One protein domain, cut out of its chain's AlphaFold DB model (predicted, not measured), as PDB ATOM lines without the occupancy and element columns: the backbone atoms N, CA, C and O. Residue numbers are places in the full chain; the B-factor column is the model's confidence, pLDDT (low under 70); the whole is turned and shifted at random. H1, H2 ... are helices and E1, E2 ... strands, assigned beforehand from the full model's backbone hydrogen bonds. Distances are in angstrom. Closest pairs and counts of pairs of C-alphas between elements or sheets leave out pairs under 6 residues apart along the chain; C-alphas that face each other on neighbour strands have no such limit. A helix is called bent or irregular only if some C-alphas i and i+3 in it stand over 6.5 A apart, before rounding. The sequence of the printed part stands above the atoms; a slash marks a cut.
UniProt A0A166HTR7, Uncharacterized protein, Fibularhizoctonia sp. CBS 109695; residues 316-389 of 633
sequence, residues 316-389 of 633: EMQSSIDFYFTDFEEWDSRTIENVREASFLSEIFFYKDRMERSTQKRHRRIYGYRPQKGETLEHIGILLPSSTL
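AT A GLANCE: This is residues 316 to 389 of the 633 residues of an uncharacterized protein of Fibularhizoctonia sp. CBS 109695 (UniProt A0A166HTR7). Two hairpins side by side, E1 with E2 and E3 with E4, make one strongly twisted four-stranded sheet, with H2 packed slantwise over one face and the other face bare of named helices. Short H1 and H3 lie off the sheet, H3 near the last residues of H2. The 74 printed residues run H1, E1, E2, H2, E3, E4, H3, a mixed class; the mixed sheet has the order E2, E1, E4, E3. The whole is only just compact, close to loose, with a radius of gyration of the C-alphas of 13.1 A and spans of 39 by 29 by 22 A.

IN THESE COORDINATES: H1, residues 316 to 320, begins at C-alpha 316 (2.255, 53.763, 48.342) and is irregular, C-alphas 316 and 319 being 7.3 A apart. E1 is residues 321 to 327, 19.2 A, E2 333 to 336, H2 339 to 348, 14.3 A, E3 350 to 355, 17.1 A, and E4 362 to 368, 19.6 A. H3, residues 377 to 383, ends at C-alpha 383 (-16.507, 42.725, 24.282).

HOW THE PARTS SIT: E1 and E4 are parallel, with N 324 and O 364 2.9 A apart; E2 and E1 are antiparallel, N 334 and O 325 2.9 A, as are E4 and E3, N 365 and O 352 2.9 A, each within hydrogen-bond range. E2, H2 and E3 form a split strand-helix-strand unit, two strands of one sheet joined through a helix, with E1 and E4 between them in the sheet; its crossover is right-handed. H2 is on the sheet at a height of 8.9 A; its closest C-alphas to E4 are Ser 346 and Ile 366, 6.4 A. H2 and H3 are close but not clearly touching, C-alphas of Ile 348 and Gly 381 at 6.9 A. H2 and H3 have every O i to N i+4 pair within range; H1 has 0 of 1, and 1 of 2 O i to N i+3 pairs.

THE WHOLE: The C-alphas farthest apart, Ser 358 and Gly 374, are 40.1 A apart. The printed part has no cut and no long link. Mean pLDDT of the printed part is 70.2, and residues 370 to 389 are among those under 70.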
ATOM      1  N   GLU A 316       0.813  53.569  48.100       52.16
ATOM      2  CA  GLU A 316       2.255  53.763  48.342       52.16
ATOM      3  C   GLU A 316       3.138  52.540  48.008       52.16
ATOM      4  O   GLU A 316       4.360  52.664  47.952       52.16
ATOM      5  N   MET A 317       2.554  51.351  47.815       54.69
ATOM      6  CA  MET A 317       3.278  50.097  47.566       54.69
ATOM      7  C   MET A 317       3.084  49.527  46.152       54.69
ATOM      8  O   MET A 317       3.693  48.500  45.840       54.69
ATOM      9  N   GLN A 318       2.308  50.176  45.276       59.53
ATOM     10  CA  GLN A 318       2.093  49.696  43.898       59.53
ATOM     11  C   GLN A 318       3.389  49.634  43.070       59.53
ATOM     12  O   GLN A 318       3.546  48.743  42.241       59.53
ATOM     13  N   SER A 319       4.359  50.505  43.358       62.12
ATOM     14  CA  SER A 319       5.696  50.523  42.739       62.12
ATOM     15  C   SER A 319       6.601  49.337  43.115       62.12
ATOM     16  O   SER A 319       7.714  49.242  42.604       62.12
ATOM     17  N   SER A 320       6.151  48.445  44.006       78.00
ATOM     18  CA  SER A 320       6.895  47.261  44.475       78.00
ATOM     19  C   SER A 320       6.302  45.919  44.021       78.00
ATOM     20  O   SER A 320       6.752  44.866  44.474       78.00
ATOM     21  N   ILE A 321       5.276  45.954  43.165       84.69
ATOM     22  CA  ILE A 321       4.593  44.768  42.641       84.69
ATOM     23  C   ILE A 321       5.099  44.507  41.220       84.69
ATOM     24  O   ILE A 321       4.931  45.354  40.345       84.69
ATOM     25  N   ASP A 322       5.673  43.329  40.970       88.31
ATOM     26  CA  ASP A 322       5.876  42.871  39.596       88.31
ATOM     27  C   ASP A 322       4.537  42.368  39.043       88.31
ATOM     28  O   ASP A 322       3.870  41.520  39.649       88.31
ATOM     29  N   PHE A 323       4.147  42.848  37.872       86.25
ATOM     30  CA  PHE A 323       2.939  42.387  37.204       86.25
ATOM     31  C   PHE A 323       3.295  41.347  36.146       86.25
ATOM     32  O   PHE A 323       4.257  41.503  35.393       86.25
ATOM     33  N   TYR A 324       2.491  40.292  36.076       85.94
ATOM     34  CA  TYR A 324       2.602  39.255  35.063       85.94
ATOM     35  C   TYR A 324       1.253  39.013  34.407       85.94
ATOM     36  O   TYR A 324       0.222  39.041  35.076       85.94
ATOM     37  N   PHE A 325       1.274  38.700  33.118       80.94
ATOM     38  CA  PHE A 325       0.129  38.177  32.390       80.94
ATOM     39  C   PHE A 325       0.403  36.718  32.032       80.94
ATOM     40  O   PHE A 325       1.450  36.406  31.470       80.94
ATOM     41  N   THR A 326      -0.527  35.827  32.347       77.19
ATOM     42  CA  THR A 326      -0.527  34.444  31.860       77.19
ATOM     43  C   THR A 326      -1.680  34.304  30.879       77.19
ATOM     44  O   THR A 326      -2.835  34.472  31.272       77.19
ATOM     45  N   ASP A 327      -1.369  34.020  29.615       73.25
ATOM     46  CA  ASP A 327      -2.386  33.744  28.603       73.25
ATOM     47  C   ASP A 327      -2.689  32.248  28.456       73.25
ATOM     48  O   ASP A 327      -1.940  31.374  28.900       73.25
ATOM     49  N   PHE A 328      -3.830  31.969  27.828       66.38
ATOM     50  CA  PHE A 328      -4.354  30.621  27.606       66.38
ATOM     51  C   PHE A 328      -3.668  29.850  26.458       66.38
ATOM     52  O   PHE A 328      -4.003  28.687  26.226       66.38
ATOM     53  N   GLU A 329      -2.723  30.466  25.739       56.81
ATOM     54  CA  GLU A 329      -2.039  29.872  24.582       56.81
ATOM     55  C   GLU A 329      -0.802  29.088  25.024       56.81
ATOM     56  O   GLU A 329      -0.690  27.864  24.849       56.81
ATOM     57  N   GLU A 330       0.120  29.777  25.688       57.59
ATOM     58  CA  GLU A 330       1.383  29.174  26.099       57.59
ATOM     59  C   GLU A 330       1.335  28.695  27.558       57.59
ATOM     60  O   GLU A 330       1.933  27.659  27.856       57.59
ATOM     61  N   TRP A 331       0.499  29.325  28.401       64.31
ATOM     62  CA  TRP A 331       0.549  29.289  29.876       64.31
ATOM     63  C   TRP A 331       1.850  29.858  30.459       64.31
ATOM     64  O   TRP A 331       2.090  29.769  31.664       64.31
ATOM     65  N   ASP A 332       2.656  30.485  29.606       67.31
ATOM     66  CA  ASP A 332       3.888  31.149  29.983       67.31
ATOM     67  C   ASP A 332       3.585  32.556  30.507       67.31
ATOM     68  O   ASP A 332       2.776  33.318  29.972       67.31
ATOM     69  N   SER A 333       4.235  32.886  31.616       72.56
ATOM     70  CA  SER A 333       4.003  34.111  32.371       72.56
ATOM     71  C   SER A 333       4.862  35.247  31.810       72.56
ATOM     72  O   SER A 333       6.033  35.367  32.177       72.56
ATOM     73  N   ARG A 334       4.299  36.117  30.958       81.12
ATOM     74  CA  ARG A 334       4.992  37.339  30.499       81.12
ATOM     75  C   ARG A 334       4.987  38.408  31.591       81.12
ATOM     76  O   ARG A 334       3.989  38.571  32.288       81.12
ATOM     77  N   THR A 335       6.062  39.177  31.717       83.56
ATOM     78  CA  THR A 335       6.076  40.399  32.533       83.56
ATOM     79  C   THR A 335       5.220  41.496  31.887       83.56
ATOM     80  O   THR A 335       5.135  41.601  30.661       83.56
ATOM     81  N   ILE A 336       4.581  42.325  32.714       80.12
ATOM     82  CA  ILE A 336       3.948  43.582  32.306       80.12
ATOM     83  C   ILE A 336       4.764  44.720  32.925       80.12
ATOM     84  O   ILE A 336       4.714  44.948  34.132       80.12
ATOM     85  N   GLU A 337       5.515  45.438  32.096       82.19
ATOM     86  CA  GLU A 337       6.344  46.571  32.538       82.19
ATOM     87  C   GLU A 337       5.533  47.873  32.655       82.19
ATOM     88  O   GLU A 337       5.880  48.776  33.416       82.19
ATOM     89  N   ASN A 338       4.424  47.980  31.917       80.69
ATOM     90  CA  ASN A 338       3.581  49.168  31.898       80.69
ATOM     91  C   ASN A 338       2.494  49.099  32.984       80.69
ATOM     92  O   ASN A 338       1.516  48.367  32.859       80.69
ATOM     93  N   VAL A 339       2.618  49.937  34.018       79.94
ATOM     94  CA  VAL A 339       1.656  50.023  35.134       79.94
ATOM     95  C   VAL A 339       0.224  50.336  34.667       79.94
ATOM     96  O   VAL A 339      -0.729  49.856  35.275       79.94
ATOM     97  N   ARG A 340       0.036  51.088  33.570       76.38
ATOM     98  CA  ARG A 340      -1.310  51.361  33.022       76.38
ATOM     99  C   ARG A 340      -1.925  50.126  32.372       76.38
ATOM    100  O   ARG A 340      -3.103  49.865  32.589       76.38
ATOM    101  N   GLU A 341      -1.129  49.359  31.623       79.19
ATOM    102  CA  GLU A 341      -1.549  48.056  31.088       79.19
ATOM    103  C   GLU A 341      -1.909  47.117  32.248       79.19
ATOM    104  O   GLU A 341      -2.970  46.506  32.244       79.19
ATOM    105  N   ALA A 342      -1.077  47.067  33.290       80.25
ATOM    106  CA  ALA A 342      -1.320  46.237  34.462       80.25
ATOM    107  C   ALA A 342      -2.587  46.622  35.253       80.25
ATOM    108  O   ALA A 342      -3.297  45.722  35.701       80.25
ATOM    109  N   SER A 343      -2.891  47.919  35.415       79.25
ATOM    110  CA  SER A 343      -4.139  48.385  36.051       79.25
ATOM    111  C   SER A 343      -5.350  47.964  35.227       79.25
ATOM    112  O   SER A 343      -6.192  47.221  35.720       79.25
ATOM    113  N   PHE A 344      -5.358  48.320  33.940       75.62
ATOM    114  CA  PHE A 344      -6.439  48.004  33.009       75.62
ATOM    115  C   PHE A 344      -6.726  46.497  32.936       75.62
ATOM    116  O   PHE A 344      -7.866  46.055  33.057       75.62
ATOM    117  N   LEU A 345      -5.676  45.676  32.817       76.31
ATOM    118  CA  LEU A 345      -5.820  44.222  32.820       76.31
ATOM    119  C   LEU A 345      -6.256  43.680  34.196       76.31
ATOM    120  O   LEU A 345      -6.953  42.674  34.233       76.31
ATOM    121  N   SER A 346      -5.906  44.324  35.318       77.00
ATOM    122  CA  SER A 346      -6.386  43.930  36.662       77.00
ATOM    123  C   SER A 346      -7.844  44.324  36.926       77.00
ATOM    124  O   SER A 346      -8.480  43.733  37.796       77.00
ATOM    125  N   GLU A 347      -8.359  45.338  36.228       72.69
ATOM    126  CA  GLU A 347      -9.760  45.774  36.301       72.69
ATOM    127  C   GLU A 347     -10.684  44.819  35.529       72.69
ATOM    128  O   GLU A 347     -11.816  44.589  35.946       72.69
ATOM    129  N   ILE A 348     -10.182  44.238  34.435       66.75
ATOM    130  CA  ILE A 348     -10.968  43.453  33.469       66.75
ATOM    131  C   ILE A 348     -10.788  41.939  33.635       66.75
ATOM    132  O   ILE A 348     -11.728  41.175  33.421       66.75
ATOM    133  N   PHE A 349      -9.596  41.478  34.013       71.12
ATOM    134  CA  PHE A 349      -9.282  40.055  34.112       71.12
ATOM    135  C   PHE A 349      -9.136  39.576  35.559       71.12
ATOM    136  O   PHE A 349      -8.886  40.338  36.496       71.12
ATOM    137  N   PHE A 350      -9.277  38.262  35.749       72.12
ATOM    138  CA  PHE A 350      -8.986  37.627  37.030       72.12
ATOM    139  C   PHE A 350      -7.506  37.811  37.377       72.12
ATOM    140  O   PHE A 350      -6.632  37.566  36.542       72.12
ATOM    141  N   TYR A 351      -7.207  38.180  38.621       75.69
ATOM    142  CA  TYR A 351      -5.831  38.256  39.095       75.69
ATOM    143  C   TYR A 351      -5.637  37.585  40.452       75.69
ATOM    144  O   TYR A 351      -6.533  37.511  41.294       75.69
ATOM    145  N   LYS A 352      -4.406  37.124  40.674       76.62
ATOM    146  CA  LYS A 352      -3.950  36.548  41.930       76.62
ATOM    147  C   LYS A 352      -2.696  37.251  42.419       76.62
ATOM    148  O   LYS A 352      -1.652  37.239  41.763       76.62
ATOM    149  N   ASP A 353      -2.805  37.806  43.615       80.31
ATOM    150  CA  ASP A 353      -1.684  38.356  44.363       80.31
ATOM    151  C   ASP A 353      -0.907  37.212  45.040       80.31
ATOM    152  O   ASP A 353      -1.472  36.403  45.779       80.31
ATOM    153  N   ARG A 354       0.401  37.130  44.779       78.19
ATOM    154  CA  ARG A 354       1.344  36.172  45.375       78.19
ATOM    155  C   ARG A 354       2.523  36.920  46.002       78.19
ATOM    156  O   ARG A 354       2.964  37.946  45.490       78.19
ATOM    157  N   MET A 355       3.064  36.379  47.089       79.12
ATOM    158  CA  MET A 355       4.287  36.872  47.723       79.12
ATOM    159  C   MET A 355       5.316  35.743  47.733       79.12
ATOM    160  O   MET A 355       5.059  34.687  48.309       79.12
ATOM    161  N   GLU A 356       6.451  35.951  47.075       78.69
ATOM    162  CA  GLU A 356       7.542  34.978  47.027       78.69
ATOM    163  C   GLU A 356       8.178  34.875  48.424       78.69
ATOM    164  O   GLU A 356       8.592  35.875  49.013       78.69
ATOM    165  N   ARG A 357       8.213  33.673  49.010       74.06
ATOM    166  CA  ARG A 357       8.575  33.502  50.431       74.06
ATOM    167  C   ARG A 357      10.037  33.855  50.722       74.06
ATOM    168  O   ARG A 357      10.327  34.418  51.776       74.06
ATOM    169  N   SER A 358      10.924  33.523  49.790       76.75
ATOM    170  CA  SER A 358      12.380  33.730  49.797       76.75
ATOM    171  C   SER A 358      12.765  35.207  49.790       76.75
ATOM    172  O   SER A 358      13.530  35.655  50.642       76.75
ATOM    173  N   THR A 359      12.236  35.965  48.834       80.81
ATOM    174  CA  THR A 359      12.608  37.367  48.579       80.81
ATOM    175  C   THR A 359      11.657  38.375  49.226       80.81
ATOM    176  O   THR A 359      11.978  39.559  49.286       80.81
ATOM    177  N   GLN A 360      10.476  37.927  49.677       80.62
ATOM    178  CA  GLN A 360       9.318  38.765  50.026       80.62
ATOM    179  C   GLN A 360       8.816  39.642  48.860       80.62
ATOM    180  O   GLN A 360       8.031  40.575  49.071       80.62
ATOM    181  N   LYS A 361       9.247  39.347  47.625       83.31
ATOM    182  CA  LYS A 361       8.850  40.078  46.423       83.31
ATOM    183  C   LYS A 361       7.380  39.796  46.112       83.31
ATOM    184  O   LYS A 361       6.840  38.729  46.415       83.31
ATOM    185  N   ARG A 362       6.688  40.821  45.619       84.12
ATOM    186  CA  ARG A 362       5.236  40.813  45.434       84.12
ATOM    187  C   ARG A 362       4.935  40.724  43.958       84.12
ATOM    188  O   ARG A 362       5.461  41.511  43.178       84.12
ATOM    189  N   HIS A 363       4.056  39.805  43.601       86.38
ATOM    190  CA  HIS A 363       3.714  39.541  42.217       86.38
ATOM    191  C   HIS A 363       2.200  39.514  42.063       86.38
ATOM    192  O   HIS A 363       1.519  38.813  42.813       86.38
ATOM    193  N   ARG A 364       1.671  40.229  41.072       85.00
ATOM    194  CA  ARG A 364       0.284  40.064  40.629       85.00
ATOM    195  C   ARG A 364       0.288  39.290  39.321       85.00
ATOM    196  O   ARG A 364       0.768  39.797  38.311       85.00
ATOM    197  N   ARG A 365      -0.240  38.064  39.339       82.75
ATOM    198  CA  ARG A 365      -0.472  37.268  38.126       82.75
ATOM    199  C   ARG A 365      -1.893  37.517  37.644       82.75
ATOM    200  O   ARG A 365      -2.838  37.194  38.356       82.75
ATOM    201  N   ILE A 366      -2.026  38.112  36.470       78.88
ATOM    202  CA  ILE A 366      -3.289  38.361  35.777       78.88
ATOM    203  C   ILE A 366      -3.489  37.233  34.759       78.88
ATOM    204  O   ILE A 366      -2.545  36.863  34.059       78.88
ATOM    205  N   TYR A 367      -4.697  36.684  34.683       75.19
ATOM    206  CA  TYR A 367      -5.056  35.568  33.811       75.19
ATOM    207  C   TYR A 367      -6.174  36.002  32.867       75.19
ATOM    208  O   TYR A 367      -7.292  36.276  33.307       75.19
ATOM    209  N   GLY A 368      -5.882  36.052  31.571       70.62
ATOM    210  CA  GLY A 368      -6.815  36.532  30.555       70.62
ATOM    211  C   GLY A 368      -6.482  35.998  29.169       70.62
ATOM    212  O   GLY A 368      -5.460  35.340  28.966       70.62
ATOM    213  N   TYR A 369      -7.345  36.280  28.196       71.06
ATOM    214  CA  TYR A 369      -7.060  35.921  26.810       71.06
ATOM    215  C   TYR A 369      -5.988  36.844  26.216       71.06
ATOM    216  O   TYR A 369      -5.872  38.010  26.595       71.06
ATOM    217  N   ARG A 370      -5.184  36.323  25.283       67.00
ATOM    218  CA  ARG A 370      -4.231  37.132  24.512       67.00
ATOM    219  C   ARG A 370      -5.018  37.878  23.421       67.00
ATOM    220  O   ARG A 370      -5.565  37.194  22.555       67.00
ATOM    221  N   PRO A 371      -5.061  39.223  23.423       60.44
ATOM    222  CA  PRO A 371      -5.738  39.998  22.383       60.44
ATOM    223  C   PRO A 371      -5.292  39.579  20.984       60.44
ATOM    224  O   PRO A 371      -4.091  39.389  20.748       60.44
ATOM    225  N   GLN A 372      -6.229  39.463  20.047       57.19
ATOM    226  CA  GLN A 372      -5.884  39.245  18.648       57.19
ATOM    227  C   GLN A 372      -5.224  40.493  18.048       57.19
ATOM    228  O   GLN A 372      -5.400  41.623  18.512       57.19
ATOM    229  N   LYS A 373      -4.437  40.302  16.982       49.59
ATOM    230  CA  LYS A 373      -3.726  41.395  16.308       49.59
ATOM    231  C   LYS A 373      -4.723  42.336  15.613       49.59
ATOM    232  O   LYS A 373      -5.089  42.104  14.465       49.59
ATOM    233  N   GLY A 374      -5.111  43.402  16.307       55.22
ATOM    234  CA  GLY A 374      -6.086  44.400  15.853       55.22
ATOM    235  C   GLY A 374      -7.141  44.758  16.905       55.22
ATOM    236  O   GLY A 374      -7.785  45.793  16.777       55.22
ATOM    237  N   GLU A 375      -7.290  43.957  17.964       61.09
ATOM    238  CA  GLU A 375      -8.170  44.278  19.091       61.09
ATOM    239  C   GLU A 375      -7.521  45.352  19.972       61.09
ATOM    240  O   GLU A 375      -6.489  45.114  20.604       61.09
ATOM    241  N   THR A 376      -8.111  46.547  20.037       62.22
ATOM    242  CA  THR A 376      -7.672  47.554  21.011       62.22
ATOM    243  C   THR A 376      -8.077  47.127  22.421       62.22
ATOM    244  O   THR A 376      -9.089  46.456  22.614       62.22
ATOM    245  N   LEU A 377      -7.317  47.566  23.428       61.28
ATOM    246  CA  LEU A 377      -7.666  47.350  24.836       61.28
ATOM    247  C   LEU A 377      -9.096  47.838  25.147       61.28
ATOM    248  O   LEU A 377      -9.857  47.145  25.810       61.28
ATOM    249  N   GLU A 378      -9.509  48.971  24.580       60.22
ATOM    250  CA  GLU A 378     -10.880  49.488  24.694       60.22
ATOM    251  C   GLU A 378     -11.926  48.542  24.079       60.22
ATOM    252  O   GLU A 378     -12.984  48.342  24.668       60.22
ATOM    253  N   HIS A 379     -11.630  47.905  22.939       63.09
ATOM    254  CA  HIS A 379     -12.528  46.924  22.325       63.09
ATOM    255  C   HIS A 379     -12.707  45.682  23.210       63.09
ATOM    256  O   HIS A 379     -13.822  45.195  23.353       63.09
ATOM    257  N   ILE A 380     -11.647  45.228  23.887       61.66
ATOM    258  CA  ILE A 380     -11.702  44.133  24.875       61.66
ATOM    259  C   ILE A 380     -12.639  44.479  26.037       61.66
ATOM    260  O   ILE A 380     -13.481  43.668  26.410       61.66
ATOM    261  N   GLY A 381     -12.531  45.699  26.576       58.72
ATOM    262  CA  GLY A 381     -13.411  46.184  27.645       58.72
ATOM    263  C   GLY A 381     -14.875  46.380  27.225       58.72
ATOM    264  O   GLY A 381     -15.735  46.511  28.089       58.72
ATOM    265  N   ILE A 382     -15.162  46.400  25.918       59.31
ATOM    266  CA  ILE A 382     -16.521  46.444  25.349       59.31
ATOM    267  C   ILE A 382     -17.041  45.030  25.033       59.31
ATOM    268  O   ILE A 382     -18.236  44.779  25.167       59.31
ATOM    269  N   LEU A 383     -16.164  44.115  24.605       56.25
ATOM    270  CA  LEU A 383     -16.507  42.725  24.282       56.25
ATOM    271  C   LEU A 383     -16.738  41.857  25.526       56.25
ATOM    272  O   LEU A 383     -17.513  40.904  25.460       56.25
ATOM    273  N   LEU A 384     -16.073  42.159  26.643       57.66
ATOM    274  CA  LEU A 384     -16.293  41.463  27.909       57.66
ATOM    275  C   LEU A 384     -17.512  42.058  28.636       57.66
ATOM    276  O   LEU A 384     -17.521  43.265  28.894       57.66
ATOM    277  N   PRO A 385     -18.534  41.248  28.989       51.19
ATOM    278  CA  PRO A 385     -19.717  41.730  29.695       51.19
ATOM    279  C   PRO A 385     -19.342  42.459  30.991       51.19
ATOM    280  O   PRO A 385     -18.698  41.908  31.881       51.19
ATOM    281  N   SER A 386     -19.767  43.714  31.113       43.59
ATOM    282  CA  SER A 386     -19.276  44.668  32.117       43.59
ATOM    283  C   SER A 386     -19.817  44.464  33.545       43.59
ATOM    284  O   SER A 386     -19.751  45.377  34.368       43.59
ATOM    285  N   SER A 387     -20.367  43.286  33.854       40.59
ATOM    286  CA  SER A 387     -21.138  43.021  35.077       40.59
ATOM    287  C   SER A 387     -20.553  41.966  36.019       40.59
ATOM    288  O   SER A 387     -20.925  41.978  37.195       40.59
ATOM    289  N   THR A 388     -19.663  41.067  35.578       43.66
ATOM    290  CA  THR A 388     -19.208  39.954  36.431       43.66
ATOM    291  C   THR A 388     -17.701  39.707  36.454       43.66
ATOM    292  O   THR A 388     -16.956  39.848  35.490       43.66
ATOM    293  N   LEU A 389     -17.258  39.327  37.654       45.06
ATOM    294  CA  LEU A 389     -15.912  38.884  38.003       45.06
ATOM    295  C   LEU A 389     -15.694  37.467  37.452       45.06
ATOM    296  O   LEU A 389     -15.626  36.507  38.223       45.06
TER     297      LEU A 389